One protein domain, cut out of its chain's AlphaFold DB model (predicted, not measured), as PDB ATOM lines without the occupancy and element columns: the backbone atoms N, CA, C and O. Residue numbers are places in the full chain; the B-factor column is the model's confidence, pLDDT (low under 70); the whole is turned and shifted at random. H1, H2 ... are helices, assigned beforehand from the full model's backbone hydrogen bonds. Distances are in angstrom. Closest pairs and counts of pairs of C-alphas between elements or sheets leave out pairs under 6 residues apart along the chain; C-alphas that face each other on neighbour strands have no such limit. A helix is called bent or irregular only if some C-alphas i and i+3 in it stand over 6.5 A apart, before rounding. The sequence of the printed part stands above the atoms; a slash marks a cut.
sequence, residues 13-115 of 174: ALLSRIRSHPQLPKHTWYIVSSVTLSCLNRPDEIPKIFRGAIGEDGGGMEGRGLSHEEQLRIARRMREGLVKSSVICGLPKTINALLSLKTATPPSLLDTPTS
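Overview. This is residues 13 to 115 of the 174 residues of an uncharacterized protein of Venturia effusa (UniProt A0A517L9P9). What is the shape? H2, H3 and the long H4 form an up-and-down bundle, each running against the one before, and H5 packs on these three. Short H1 sits outside, near H2 and H3. What is printed? There are 103 residues with five named helices, H1 to H5 in order, and no named strand: all helix. The whole is compact, with a radius of gyration of the C-alphas of 13.3 A, spanning 38 by 32 by 21 A.

Along the chain. Where is the longest helix? H4, residues 68 to 89, runs 30.2 A from C-alpha 68 at (236.965, 273.372, 351.642), with a kink of 26 degrees near residue 83. Where are the others? H2 is residues 29 to 39, H3 43 to 54 and H1 13 to 19. H5, residues 91 to 103, ends at C-alpha 103, (253.635, 270.759, 345.485). Which are irregular? H3 and H4, only just: C-alphas 44 and 47 are 6.9 A apart, as are C-alphas 84 and 87.

Arrangement. What touches H4? H2 does, closest at the C-alphas of Cys 39 and Cys 89, 5.0 A. H3 and H5 form hairpins with it, closest at the C-alphas of Ile 54 and Gln 71, 5.5 A, and of Ser 86 and Thr 94, 5.7 A. How does H5 meet H3? They touch at a steep tilt of 49 degrees, closest at the C-alphas of Pro 43 and Ala 97, 4.5 A. And H1? It is apart from H4 and H5. Are the backbones complete? Every O i to N i+4 pair is within hydrogen-bond range in H1, H2 and H5, against 6 of 8 in H3 and 16 of 18 in H4.

Size, cuts and confidence. How large is it? The two C-alphas farthest apart, of Pro 22 and Thr 114, are 40.2 A apart. Is it continuous? The printed part has no cut, and the link from H3 to H4 is long. Where is confidence low? Residues 56 to 65 and 114 are under 70.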
ATOM      1  N   ALA A  13     254.721 290.516 355.578       91.50
ATOM      2  CA  ALA A  13     254.450 291.947 355.465       91.50
ATOM      3  C   ALA A  13     254.049 292.352 354.036       91.50
ATOM      4  O   ALA A  13     253.105 293.123 353.853       91.50
ATOM      5  N   LEU A  14     254.732 291.815 353.018       93.31
ATOM      6  CA  LEU A  14     254.375 292.064 351.622       93.31
ATOM      7  C   LEU A  14     253.010 291.453 351.278       93.31
ATOM      8  O   LEU A  14     252.185 292.129 350.667       93.31
ATOM      9  N   LEU A  15     252.739 290.218 351.716       91.25
ATOM     10  CA  LEU A  15     251.439 289.566 351.529       91.25
ATOM     11  C   LEU A  15     250.296 290.380 352.137       91.25
ATOM     12  O   LEU A  15     249.283 290.599 351.473       91.25
ATOM     13  N   SER A  16     250.480 290.865 353.368       90.00
ATOM     14  CA  SER A  16     249.510 291.727 354.046       90.00
ATOM     15  C   SER A  16     249.218 292.985 353.223       90.00
ATOM     16  O   SER A  16     248.057 293.253 352.917       90.00
ATOM     17  N   ARG A  17     250.265 293.681 352.750       92.75
ATOM     18  CA  ARG A  17     250.130 294.889 351.916       92.75
ATOM     19  C   ARG A  17     249.424 294.636 350.586       92.75
ATOM     20  O   ARG A  17     248.605 295.453 350.177       92.75
ATOM     21  N   ILE A  18     249.735 293.532 349.902       92.75
ATOM     22  CA  ILE A  18     249.081 293.180 348.634       92.75
ATOM     23  C   ILE A  18     247.597 292.878 348.883       92.75
ATOM     24  O   ILE A  18     246.736 293.378 348.162       92.75
ATOM     25  N   ARG A  19     247.279 292.093 349.921       89.12
ATOM     26  CA  ARG A  19     245.900 291.713 350.262       89.12
ATOM     27  C   ARG A  19     245.046 292.907 350.690       89.12
ATOM     28  O   ARG A  19     243.855 292.922 350.392       89.12
ATOM     29  N   SER A  20     245.631 293.871 351.398       89.88
ATOM     30  CA  SER A  20     244.933 295.056 351.908       89.88
ATOM     31  C   SER A  20     244.937 296.237 350.934       89.88
ATOM     32  O   SER A  20     244.581 297.347 351.329       89.88
ATOM     33  N   HIS A  21     245.384 296.046 349.690       92.38
ATOM     34  CA  HIS A  21     245.470 297.141 348.734       92.38
ATOM     35  C   HIS A  21     244.062 297.672 348.392       92.38
ATOM     36  O   HIS A  21     243.219 296.893 347.944       92.38
ATOM     37  N   PRO A  22     243.782 298.979 348.570       90.50
ATOM     38  CA  PRO A  22     242.411 299.500 348.599       90.50
ATOM     39  C   PRO A  22     241.665 299.369 347.266       90.50
ATOM     40  O   PRO A  22     240.449 299.225 347.260       90.50
ATOM     41  N   GLN A  23     242.386 299.400 346.143       92.38
ATOM     42  CA  GLN A  23     241.809 299.305 344.797       92.38
ATOM     43  C   GLN A  23     241.818 297.880 344.231       92.38
ATOM     44  O   GLN A  23     241.425 297.660 343.086       92.38
ATOM     45  N   LEU A  24     242.293 296.898 345.001       89.88
ATOM     46  CA  LEU A  24     242.372 295.524 344.533       89.88
ATOM     47  C   LEU A  24     241.048 294.803 344.823       89.88
ATOM     48  O   LEU A  24     240.646 294.714 345.987       89.88
ATOM     49  N   PRO A  25     240.363 294.247 343.806       91.50
ATOM     50  CA  PRO A  25     239.130 293.513 344.045       91.50
ATOM     51  C   PRO A  25     239.342 292.344 345.012       91.50
ATOM     52  O   PRO A  25     240.380 291.674 345.008       91.50
ATOM     53  N   LYS A  26     238.330 292.051 345.831       85.75
ATOM     54  CA  LYS A  26     238.403 290.934 346.779       85.75
ATOM     55  C   LYS A  26     238.700 289.621 346.045       85.75
ATOM     56  O   LYS A  26     238.199 289.366 344.950       85.75
ATOM     57  N   HIS A  27     239.504 288.766 346.673       87.25
ATOM     58  CA  HIS A  27     239.879 287.447 346.148       87.25
ATOM     59  C   HIS A  27     240.572 287.468 344.771       87.25
ATOM     60  O   HIS A  27     240.448 286.503 344.021       87.25
ATOM     61  N   THR A  28     241.270 288.537 344.383       94.38
ATOM     62  CA  THR A  28     242.090 288.539 343.150       94.38
ATOM     63  C   THR A  28     243.583 288.568 343.424       94.38
ATOM     64  O   THR A  28     244.364 288.140 342.576       94.38
ATOM     65  N   TRP A  29     243.980 289.000 344.621       95.12
ATOM     66  CA  TRP A  29     245.375 289.209 344.992       95.12
ATOM     67  C   TRP A  29     246.264 287.989 344.734       95.12
ATOM     68  O   TRP A  29     247.340 288.122 344.161       95.12
ATOM     69  N   TYR A  30     245.786 286.789 345.066       96.19
ATOM     70  CA  TYR A  30     246.538 285.554 344.876       96.19
ATOM     71  C   TYR A  30     246.692 285.180 343.393       96.19
ATOM     72  O   TYR A  30     247.689 284.573 343.019       96.19
ATOM     73  N   ILE A  31     245.755 285.583 342.525       97.50
ATOM     74  CA  ILE A  31     245.879 285.397 341.073       97.50
ATOM     75  C   ILE A  31     246.972 286.324 340.543       97.50
ATOM     76  O   ILE A  31     247.901 285.870 339.878       97.50
ATOM     77  N   VAL A  32     246.871 287.618 340.862       96.25
ATOM     78  CA  VAL A  32     247.791 288.652 340.368       96.25
ATOM     79  C   VAL A  32     249.220 288.369 340.826       96.25
ATOM     80  O   VAL A  32     250.140 288.380 340.007       96.25
ATOM     81  N   SER A  33     249.408 288.047 342.108       97.12
ATOM     82  CA  SER A  33     250.718 287.703 342.662       97.12
ATOM     83  C   SER A  33     251.318 286.472 341.989       97.12
ATOM     84  O   SER A  33     252.475 286.510 341.576       97.12
ATOM     85  N   SER A  34     250.554 285.387 341.827       97.75
ATOM     86  CA  SER A  34     251.082 284.162 341.216       97.75
ATOM     87  C   SER A  34     251.405 284.315 339.737       97.75
ATOM     88  O   SER A  34     252.438 283.808 339.301       97.75
ATOM     89  N   VAL A  35     250.582 285.043 338.977       97.94
ATOM     90  CA  VAL A  35     250.891 285.370 337.578       97.94
ATOM     91  C   VAL A  35     252.160 286.214 337.509       97.94
ATOM     92  O   VAL A  35     253.082 285.860 336.783       97.94
ATOM     93  N   THR A  36     252.272 287.256 338.336       97.19
ATOM     94  CA  THR A  36     253.464 288.118 338.377       97.19
ATOM     95  C   THR A  36     254.729 287.308 338.674       97.19
ATOM     96  O   THR A  36     255.710 287.406 337.940       97.19
ATOM     97  N   LEU A  37     254.700 286.448 339.696       97.25
ATOM     98  CA  LEU A  37     255.825 285.573 340.041       97.25
ATOM     99  C   LEU A  37     256.155 284.579 338.922       97.25
ATOM    100  O   LEU A  37     257.332 284.339 338.655       97.25
ATOM    101  N   SER A  38     255.150 284.038 338.227       97.56
ATOM    102  CA  SER A  38     255.379 283.198 337.048       97.56
ATOM    103  C   SER A  38     256.112 283.973 335.949       97.56
ATOM    104  O   SER A  38     257.138 283.508 335.458       97.56
ATOM    105  N   CYS A  39     255.679 285.193 335.627       96.75
ATOM    106  CA  CYS A  39     256.320 286.031 334.609       96.75
ATOM    107  C   CYS A  39     257.764 286.416 334.990       96.75
ATOM    108  O   CYS A  39     258.652 286.404 334.128       96.75
ATOM    109  N   LEU A  40     258.024 286.642 336.284       95.81
ATOM    110  CA  LEU A  40     259.357 286.869 336.861       95.81
ATOM    111  C   LEU A  40     260.212 285.594 336.980       95.81
ATOM    112  O   LEU A  40     261.343 285.665 337.456       95.81
ATOM    113  N   ASN A  41     259.702 284.437 336.546       95.06
ATOM    114  CA  ASN A  41     260.364 283.138 336.671       95.06
ATOM    115  C   ASN A  41     260.738 282.792 338.128       95.06
ATOM    116  O   ASN A  41     261.827 282.293 338.404       95.06
ATOM    117  N   ARG A  42     259.813 283.058 339.060       96.25
ATOM    118  CA  ARG A  42     259.899 282.736 340.495       96.25
ATOM    119  C   ARG A  42     258.847 281.699 340.912       96.25
ATOM    120  O   ARG A  42     257.973 281.993 341.730       96.25
ATOM    121  N   PRO A  43     258.875 280.481 340.335       96.50
ATOM    122  CA  PRO A  43     257.926 279.431 340.695       96.50
ATOM    123  C   PRO A  43     258.072 278.999 342.161       96.50
ATOM    124  O   PRO A  43     257.088 278.603 342.777       96.50
ATOM    125  N   ASP A  44     259.266 279.125 342.742       96.25
ATOM    126  CA  ASP A  44     259.594 278.817 344.140       96.25
ATOM    127  C   ASP A  44     258.766 279.614 345.165       96.25
ATOM    128  O   ASP A  44     258.534 279.155 346.283       96.25
ATOM    129  N   GLU A  45     258.265 280.787 344.776       97.00
ATOM    130  CA  GLU A  45     257.478 281.670 345.643       97.00
ATOM    131  C   GLU A  45     255.965 281.392 345.595       97.00
ATOM    132  O   GLU A  45     255.219 281.798 346.489       97.00
ATOM    133  N   ILE A  46     255.486 280.673 344.578       97.50
ATOM    134  CA  ILE A  46     254.054 280.406 344.371       97.50
ATOM    135  C   ILE A  46     253.408 279.625 345.529       97.50
ATOM    136  O   ILE A  46     252.307 280.009 345.932       97.50
ATOM    137  N   PRO A  47     254.060 278.605 346.125       96.88
ATOM    138  CA  PRO A  47     253.566 277.942 347.328       96.88
ATOM    139  C   PRO A  47     253.188 278.909 348.453       96.88
ATOM    140  O   PRO A  47     252.148 278.732 349.077       96.88
ATOM    141  N   LYS A  48     253.978 279.964 348.689       95.50
ATOM    142  CA  LYS A  48     253.717 280.930 349.771       95.50
ATOM    143  C   LYS A  48     252.475 281.772 349.501       95.50
ATOM    144  O   LYS A  48     251.710 282.043 350.421       95.50
ATOM    145  N   ILE A  49     252.235 282.137 348.238       96.62
ATOM    146  CA  ILE A  49     250.986 282.801 347.838       96.62
ATOM    147  C   ILE A  49     249.788 281.896 348.126       96.62
ATOM    148  O   ILE A  49     248.802 282.357 348.693       96.62
ATOM    149  N   PHE A  50     249.880 280.615 347.752       96.50
ATOM    150  CA  PHE A  50     248.788 279.666 347.943       96.50
ATOM    151  C   PHE A  50     248.453 279.473 349.426       96.50
ATOM    152  O   PHE A  50     247.304 279.691 349.801       96.50
ATOM    153  N   ARG A  51     249.449 279.175 350.272       94.00
ATOM    154  CA  ARG A  51     249.270 278.997 351.728       94.00
ATOM    155  C   ARG A  51     248.675 280.231 352.402       94.00
ATOM    156  O   ARG A  51     247.682 280.131 353.125       94.00
ATOM    157  N   GLY A  52     249.197 281.414 352.068       91.69
ATOM    158  CA  GLY A  52     248.656 282.683 352.550       91.69
ATOM    159  C   GLY A  52     247.222 282.957 352.073       91.69
ATOM    160  O   GLY A  52     246.462 283.634 352.766       91.69
ATOM    161  N   ALA A  53     246.826 282.426 350.912       93.06
ATOM    162  CA  ALA A  53     245.471 282.552 350.379       93.06
ATOM    163  C   ALA A  53     244.473 281.599 351.038       93.06
ATOM    164  O   ALA A  53     243.358 282.031 351.322       93.06
ATOM    165  N   ILE A  54     244.863 280.349 351.308       91.94
ATOM    166  CA  ILE A  54     244.001 279.369 351.989       91.94
ATOM    167  C   ILE A  54     243.992 279.521 353.519       91.94
ATOM    168  O   ILE A  54     243.186 278.884 354.193       91.94
ATOM    169  N   GLY A  55     244.823 280.418 354.061       78.56
ATOM    170  CA  GLY A  55     244.807 280.801 355.472       78.56
ATOM    171  C   GLY A  55     245.662 279.923 356.386       78.56
ATOM    172  O   GLY A  55     245.494 280.007 357.599       78.56
ATOM    173  N   GLU A  56     246.589 279.129 355.839       69.31
ATOM    174  CA  GLU A  56     247.517 278.303 356.637       69.31
ATOM    175  C   GLU A  56     248.445 279.154 357.524       69.31
ATOM    176  O   GLU A  56     248.822 278.724 358.609       69.31
ATOM    177  N   ASP A  57     248.735 280.397 357.120       56.78
ATOM    178  CA  ASP A  57     249.655 281.300 357.830       56.78
ATOM    179  C   ASP A  57     248.955 282.249 358.836       56.78
ATOM    180  O   ASP A  57     249.513 283.273 359.230       56.78
ATOM    181  N   GLY A  58     247.706 281.971 359.240       49.91
ATOM    182  CA  GLY A  58     247.022 282.690 360.333       49.91
ATOM    183  C   GLY A  58     246.615 284.150 360.055       49.91
ATOM    184  O   GLY A  58     246.134 284.837 360.949       49.91
ATOM    185  N   GLY A  59     246.772 284.644 358.821       47.59
ATOM    186  CA  GLY A  59     246.481 286.035 358.430       47.59
ATOM    187  C   GLY A  59     245.044 286.320 357.961       47.59
ATOM    188  O   GLY A  59     244.804 287.340 357.310       47.59
ATOM    189  N   GLY A  60     244.089 285.414 358.180       46.03
ATOM    190  CA  GLY A  60     242.671 285.643 357.879       46.03
ATOM    191  C   GLY A  60     242.008 286.523 358.940       46.03
ATOM    192  O   GLY A  60     242.121 286.230 360.125       46.03
ATOM    193  N   MET A  61     241.309 287.590 358.528       46.75
ATOM    194  CA  MET A  61     240.296 288.198 359.398       46.75
ATOM    195  C   MET A  61     239.277 287.109 359.750       46.75
ATOM    196  O   MET A  61     238.749 286.480 358.838       46.75
ATOM    197  N   GLU A  62     239.030 286.950 361.050       45.69
ATOM    198  CA  GLU A  62     238.110 285.997 361.685       45.69
ATOM    199  C   GLU A  62     238.653 284.561 361.779       45.69
ATOM    200  O   GLU A  62     238.936 283.904 360.785       45.69
ATOM    201  N   GLY A  63     238.783 284.058 363.013       48.34
ATOM    202  CA  GLY A  63     239.309 282.733 363.376       48.34
ATOM    203  C   GLY A  63     238.468 281.528 362.926       48.34
ATOM    204  O   GLY A  63     238.439 280.512 363.617       48.34
ATOM    205  N   ARG A  64     237.781 281.622 361.784       56.12
ATOM    206  CA  ARG A  64     237.216 280.492 361.046       56.12
ATOM    207  C   ARG A  64     238.083 280.260 359.815       56.12
ATOM    208  O   ARG A  64     238.154 281.106 358.930       56.12
ATOM    209  N   GLY A  65     238.752 279.109 359.766       68.50
ATOM    210  CA  GLY A  65     239.442 278.669 358.555       68.50
ATOM    211  C   GLY A  65     238.482 278.648 357.359       68.50
ATOM    212  O   GLY A  65     237.285 278.408 357.525       68.50
ATOM    213  N   LEU A  66     239.010 278.915 356.163       84.31
ATOM    214  CA  LEU A  66     238.224 278.882 354.928       84.31
ATOM    215  C   LEU A  66     237.602 277.500 354.727       84.31
ATOM    216  O   LEU A  66     238.254 276.477 354.967       84.31
ATOM    217  N   SER A  67     236.366 277.470 354.233       91.19
ATOM    218  CA  SER A  67     235.705 276.221 353.861       91.19
ATOM    219  C   SER A  67     236.488 275.494 352.764       91.19
ATOM    220  O   SER A  67     237.210 276.101 351.969       91.19
ATOM    221  N   HIS A  68     236.323 274.173 352.685       91.06
ATOM    222  CA  HIS A  68     236.965 273.372 351.642       91.06
ATOM    223  C   HIS A  68     236.628 273.877 350.226       91.06
ATOM    224  O   HIS A  68     237.500 273.935 349.359       91.06
ATOM    225  N   GLU A  69     235.386 274.312 350.005       91.62
ATOM    226  CA  GLU A  69     234.934 274.868 348.728       91.62
ATOM    227  C   GLU A  69     235.662 276.174 348.372       91.62
ATOM    228  O   GLU A  69     236.086 276.366 347.229       91.62
ATOM    229  N   GLU A  70     235.879 277.058 349.347       92.50
ATOM    230  CA  GLU A  70     236.639 278.293 349.141       92.50
ATOM    231  C   GLU A  70     238.106 278.009 348.821       92.50
ATOM    232  O   GLU A  70     238.655 278.604 347.890       92.50
ATOM    233  N   GLN A  71     238.731 277.068 349.531       94.25
ATOM    234  CA  GLN A  71     240.103 276.646 349.244       94.25
ATOM    235  C   GLN A  71     240.217 276.065 347.827       94.25
ATOM    236  O   GLN A  71     241.119 276.434 347.069       94.25
ATOM    237  N   LEU A  72     239.261 275.220 347.423       93.50
ATOM    238  CA  LEU A  72     239.197 274.648 346.078       93.50
ATOM    239  C   LEU A  72     239.019 275.737 345.016       93.50
ATOM    240  O   LEU A  72     239.691 275.724 343.981       93.50
ATOM    241  N   ARG A  73     238.163 276.727 345.284       93.12
ATOM    242  CA  ARG A  73     237.958 277.885 344.410       93.12
ATOM    243  C   ARG A  73     239.233 278.716 344.260       93.12
ATOM    244  O   ARG A  73     239.538 279.137 343.143       93.12
ATOM    245  N   ILE A  74     239.988 278.951 345.335       95.62
ATOM    246  CA  ILE A  74     241.290 279.641 345.283       95.62
ATOM    247  C   ILE A  74     242.266 278.847 344.412       95.62
ATOM    248  O   ILE A  74     242.804 279.401 343.452       95.62
ATOM    249  N   ALA A  75     242.425 277.548 344.684       95.56
ATOM    250  CA  ALA A  75     243.342 276.672 343.961       95.56
ATOM    251  C   ALA A  75     243.044 276.651 342.450       95.56
ATOM    252  O   ALA A  75     243.937 276.873 341.628       95.56
ATOM    253  N   ARG A  76     241.770 276.474 342.074       94.62
ATOM    254  CA  ARG A  76     241.314 276.504 340.675       94.62
ATOM    255  C   ARG A  76     241.560 277.854 340.014       94.62
ATOM    256  O   ARG A  76     242.064 277.897 338.897       94.62
ATOM    257  N   ARG A  77     241.262 278.963 340.697       95.50
ATOM    258  CA  ARG A  77     241.474 280.314 340.152       95.50
ATOM    259  C   ARG A  77     242.952 280.653 339.969       95.50
ATOM    260  O   ARG A  77     243.289 281.323 338.998       95.50
ATOM    261  N   MET A  78     243.827 280.180 340.857       97.50
ATOM    262  CA  MET A  78     245.277 280.307 340.684       97.50
ATOM    263  C   MET A  78     245.763 279.522 339.466       97.50
ATOM    264  O   MET A  78     246.450 280.093 338.621       97.50
ATOM    265  N   ARG A  79     245.357 278.249 339.332       96.00
ATOM    266  CA  ARG A  79     245.672 277.429 338.149       96.00
ATOM    267  C   ARG A  79     245.191 278.099 336.862       96.00
ATOM    268  O   ARG A  79     245.958 278.223 335.915       96.00
ATOM    269  N   GLU A  80     243.951 278.573 336.853       94.81
ATOM    270  CA  GLU A  80     243.340 279.217 335.692       94.81
ATOM    271  C   GLU A  80     244.041 280.527 335.309       94.81
ATOM    272  O   GLU A  80     244.312 280.755 334.133       94.81
ATOM    273  N   GLY A  81     244.393 281.368 336.288       95.88
ATOM    274  CA  GLY A  81     245.157 282.591 336.043       95.88
ATOM    275  C   GLY A  81     246.531 282.313 335.432       95.88
ATOM    276  O   GLY A  81     246.912 282.960 334.459       95.88
ATOM    277  N   LEU A  82     247.241 281.307 335.952       97.38
ATOM    278  CA  LEU A  82     248.529 280.871 335.412       97.38
ATOM    279  C   LEU A  82     248.389 280.371 333.967       97.38
ATOM    280  O   LEU A  82     249.103 280.856 333.091       97.38
ATOM    281  N   VAL A  83     247.433 279.473 333.693       94.75
ATOM    282  CA  VAL A  83     247.175 278.948 332.336       94.75
ATOM    283  C   VAL A  83     246.860 280.078 331.356       94.75
ATOM    284  O   VAL A  83     247.477 280.149 330.293       94.75
ATOM    285  N   LYS A  84     245.968 281.005 331.721       92.50
ATOM    286  CA  LYS A  84     245.603 282.153 330.874       92.50
ATOM    287  C   LYS A  84     246.767 283.109 330.624       92.50
ATOM    288  O   LYS A  84     246.856 283.691 329.549       92.50
ATOM    289  N   SER A  85     247.691 283.244 331.575       94.88
ATOM    290  CA  SER A  85     248.878 284.091 331.410       94.88
ATOM    291  C   SER A  85     249.968 283.484 330.519       94.88
ATOM    292  O   SER A  85     250.909 284.188 330.150       94.88
ATOM    293  N   SER A  86     249.852 282.207 330.133       94.94
ATOM    294  CA  SER A  86     250.882 281.511 329.349       94.94
ATOM    295  C   SER A  86     251.173 282.146 327.992       94.94
ATOM    296  O   SER A  86     252.316 282.104 327.542       94.94
ATOM    297  N   VAL A  87     250.179 282.795 327.380       89.38
ATOM    298  CA  VAL A  87     250.332 283.507 326.101       89.38
ATOM    299  C   VAL A  87     251.213 284.753 326.223       89.38
ATOM    300  O   VAL A  87     251.827 285.163 325.248       89.38
ATOM    301  N   ILE A  88     251.303 285.335 327.424       89.38
ATOM    302  CA  ILE A  88     252.106 286.533 327.710       89.38
ATOM    303  C   ILE A  88     253.460 286.135 328.306       89.38
ATOM    304  O   ILE A  88     254.501 286.661 327.924       89.38
ATOM    305  N   CYS A  89     253.454 285.205 329.261       90.88
ATOM    306  CA  CYS A  89     254.630 284.883 330.072       90.88
ATOM    307  C   CYS A  89     255.402 283.654 329.574       90.88
ATOM    308  O   CYS A  89     256.506 283.380 330.050       90.88
ATOM    309  N   GLY A  90     254.854 282.950 328.585       93.94
ATOM    310  CA  GLY A  90     255.414 281.746 327.994       93.94
ATOM    311  C   GLY A  90     254.997 280.471 328.730       93.94
ATOM    312  O   GLY A  90     254.901 280.413 329.964       93.94
ATOM    313  N   LEU A  91     254.806 279.401 327.954       95.94
ATOM    314  CA  LEU A  91     254.491 278.070 328.475       95.94
ATOM    315  C   LEU A  91     255.549 277.528 329.451       95.94
ATOM    316  O   LEU A  91     255.138 277.041 330.503       95.94
ATOM    317  N   PRO A  92     256.876 277.653 329.218       97.25
ATOM    318  CA  PRO A  92     257.871 277.096 330.140       97.25
ATOM    319  C   PRO A  92     257.753 277.636 331.574       97.25
ATOM    320  O   PRO A  92     257.743 276.868 332.536       97.25
ATOM    321  N   LYS A  93     257.583 278.957 331.731       96.88
ATOM    322  CA  LYS A  93     257.403 279.587 333.050       96.88
ATOM    323  C   LYS A  93     256.075 279.194 333.694       96.88
ATOM    324  O   LYS A  93     256.010 278.992 334.906       96.88
ATOM    325  N   THR A  94     255.031 279.049 332.880       97.94
ATOM    326  CA  THR A  94     253.709 278.608 333.342       97.94
ATOM    327  C   THR A  94     253.746 277.165 333.844       97.94
ATOM    328  O   THR A  94     253.194 276.874 334.903       97.94
ATOM    329  N   ILE A  95     254.440 276.266 333.138       97.75
ATOM    330  CA  ILE A  95     254.631 274.865 333.542       97.75
ATOM    331  C   ILE A  95     255.337 274.808 334.897       97.75
ATOM    332  O   ILE A  95     254.817 274.198 335.830       97.75
ATOM    333  N   ASN A  96     256.468 275.506 335.041       97.50
ATOM    334  CA  ASN A  96     257.206 275.553 336.304       97.50
ATOM    335  C   ASN A  96     256.339 276.095 337.450       97.50
ATOM    336  O   ASN A  96     256.357 275.564 338.561       97.50
ATOM    337  N   ALA A  97     255.544 277.130 337.172       98.19
ATOM    338  CA  ALA A  97     254.639 277.726 338.141       98.19
ATOM    339  C   ALA A  97     253.524 276.769 338.595       98.19
ATOM    340  O   ALA A  97     253.277 276.639 339.795       98.19
ATOM    341  N   LEU A  98     252.876 276.074 337.658       97.75
ATOM    342  CA  LEU A  98     251.823 275.096 337.949       97.75
ATOM    343  C   LEU A  98     252.364 273.870 338.690       97.75
ATOM    344  O   LEU A  98     251.716 273.386 339.618       97.75
ATOM    345  N   LEU A  99     253.552 273.384 338.320       97.69
ATOM    346  CA  LEU A  99     254.206 272.278 339.018       97.69
ATOM    347  C   LEU A  99     254.580 272.668 340.448       97.69
ATOM    348  O   LEU A  99     254.324 271.897 341.368       97.69
ATOM    349  N   SER A 100     255.097 273.880 340.654       98.06
ATOM    350  CA  SER A 100     255.365 274.399 341.996       98.06
ATOM    351  C   SER A 100     254.084 274.552 342.821       98.06
ATOM    352  O   SER A 100     254.022 274.069 343.949       98.06
ATOM    353  N   LEU A 101     253.012 275.113 342.248       97.88
ATOM    354  CA  LEU A 101     251.706 275.194 342.911       97.88
ATOM    355  C   LEU A 101     251.193 273.811 343.339       97.88
ATOM    356  O   LEU A 101     250.718 273.653 344.465       97.88
ATOM    357  N   LYS A 102     251.329 272.797 342.474       97.06
ATOM    358  CA  LYS A 102     250.939 271.414 342.777       97.06
ATOM    359  C   LYS A 102     251.629 270.887 344.041       97.06
ATOM    360  O   LYS A 102     250.966 270.223 344.825       97.06
ATOM    361  N   THR A 103     252.905 271.212 344.278       96.81
ATOM    362  CA  THR A 103     253.635 270.759 345.485       96.81
ATOM    363  C   THR A 103     253.027 271.242 346.801       96.81
ATOM    364  O   THR A 103     253.193 270.589 347.826       96.81
ATOM    365  N   ALA A 104     252.316 272.372 346.778       95.62
ATOM    366  CA  ALA A 104     251.668 272.954 347.947       95.62
ATOM    367  C   ALA A 104     250.158 272.699 347.978       95.62
ATOM    368  O   ALA A 104     249.499 273.148 348.906       95.62
ATOM    369  N   THR A 105     249.602 272.022 346.969       95.75
ATOM    370  CA  THR A 105     248.161 271.784 346.853       95.75
ATOM    371  C   THR A 105     247.824 270.388 347.389       95.75
ATOM    372  O   THR A 105     248.246 269.399 346.783       95.75
ATOM    373  N   PRO A 106     247.047 270.270 348.482       94.19
ATOM    374  CA  PRO A 106     246.566 268.988 348.985       94.19
ATOM    375  C   PRO A 106     245.805 268.184 347.920       94.19
ATOM    376  O   PRO A 106     245.123 268.786 347.085       94.19
ATOM    377  N   PRO A 107     245.827 266.836 347.971       93.06
ATOM    378  CA  PRO A 107     245.129 265.995 346.997       93.06
ATOM    379  C   PRO A 107     243.638 266.310 346.847       93.06
ATOM    380  O   PRO A 107     243.117 266.275 345.738       93.06
ATOM    381  N   SER A 108     242.965 266.690 347.937       92.81
ATOM    382  CA  SER A 108     241.548 267.070 347.929       92.81
ATOM    383  C   SER A 108     241.251 268.365 347.156       92.81
ATOM    384  O   SER A 108     240.097 268.629 346.840       92.81
ATOM    385  N   LEU A 109     242.272 269.168 346.829       93.56
ATOM    386  CA  LEU A 109     242.158 270.419 346.063       93.56
ATOM    387  C   LEU A 109     242.681 270.302 344.616       93.56
ATOM    388  O   LEU A 109     242.722 271.302 343.876       93.56
ATOM    389  N   LEU A 110     243.107 269.102 344.203       91.44
ATOM    390  CA  LEU A 110     243.559 268.804 342.846       91.44
ATOM    391  C   LEU A 110     242.395 268.320 341.976       91.44
ATOM    392  O   LEU A 110     241.590 267.494 342.391       91.44
ATOM    393  N   ASP A 111     242.341 268.818 340.741       86.06
ATOM    394  CA  ASP A 111     241.438 268.284 339.721       86.06
ATOM    395  C   ASP A 111     242.087 267.053 339.061       86.06
ATOM    396  O   ASP A 111     243.295 267.035 338.802       86.06
ATOM    397  N   THR A 112     241.294 266.027 338.769       80.81
ATOM    398  CA  THR A 112     241.729 264.783 338.117       80.81
ATOM    399  C   THR A 112     241.478 264.836 336.600       80.81
ATOM    400  O   THR A 112     240.407 265.282 336.188       80.81
ATOM    401  N   PRO A 113     242.415 264.364 335.745       70.62
ATOM    402  CA  PRO A 113     242.324 264.494 334.279       70.62
ATOM    403  C   PRO A 113     241.071 263.899 333.620       70.62
ATOM    404  O   PRO A 113     240.735 264.276 332.502       70.62
ATOM    405  N   THR A 114     240.387 262.974 334.293       69.88
ATOM    406  CA  THR A 114     239.210 262.249 333.789       69.88
ATOM    407  C   THR A 114     237.920 262.599 334.528       69.88
ATOM    408  O   THR A 114     236.873 262.013 334.257       69.88
ATOM    409  N   SER A 115     237.973 263.535 335.474       76.31
ATOM    410  CA  SER A 115     236.794 263.996 336.207       76.31
ATOM    411  C   SER A 115     236.232 265.278 335.603       76.31
ATOM    412  O   SER A 115     236.773 265.836 334.647       76.31
TER     413      SER A 115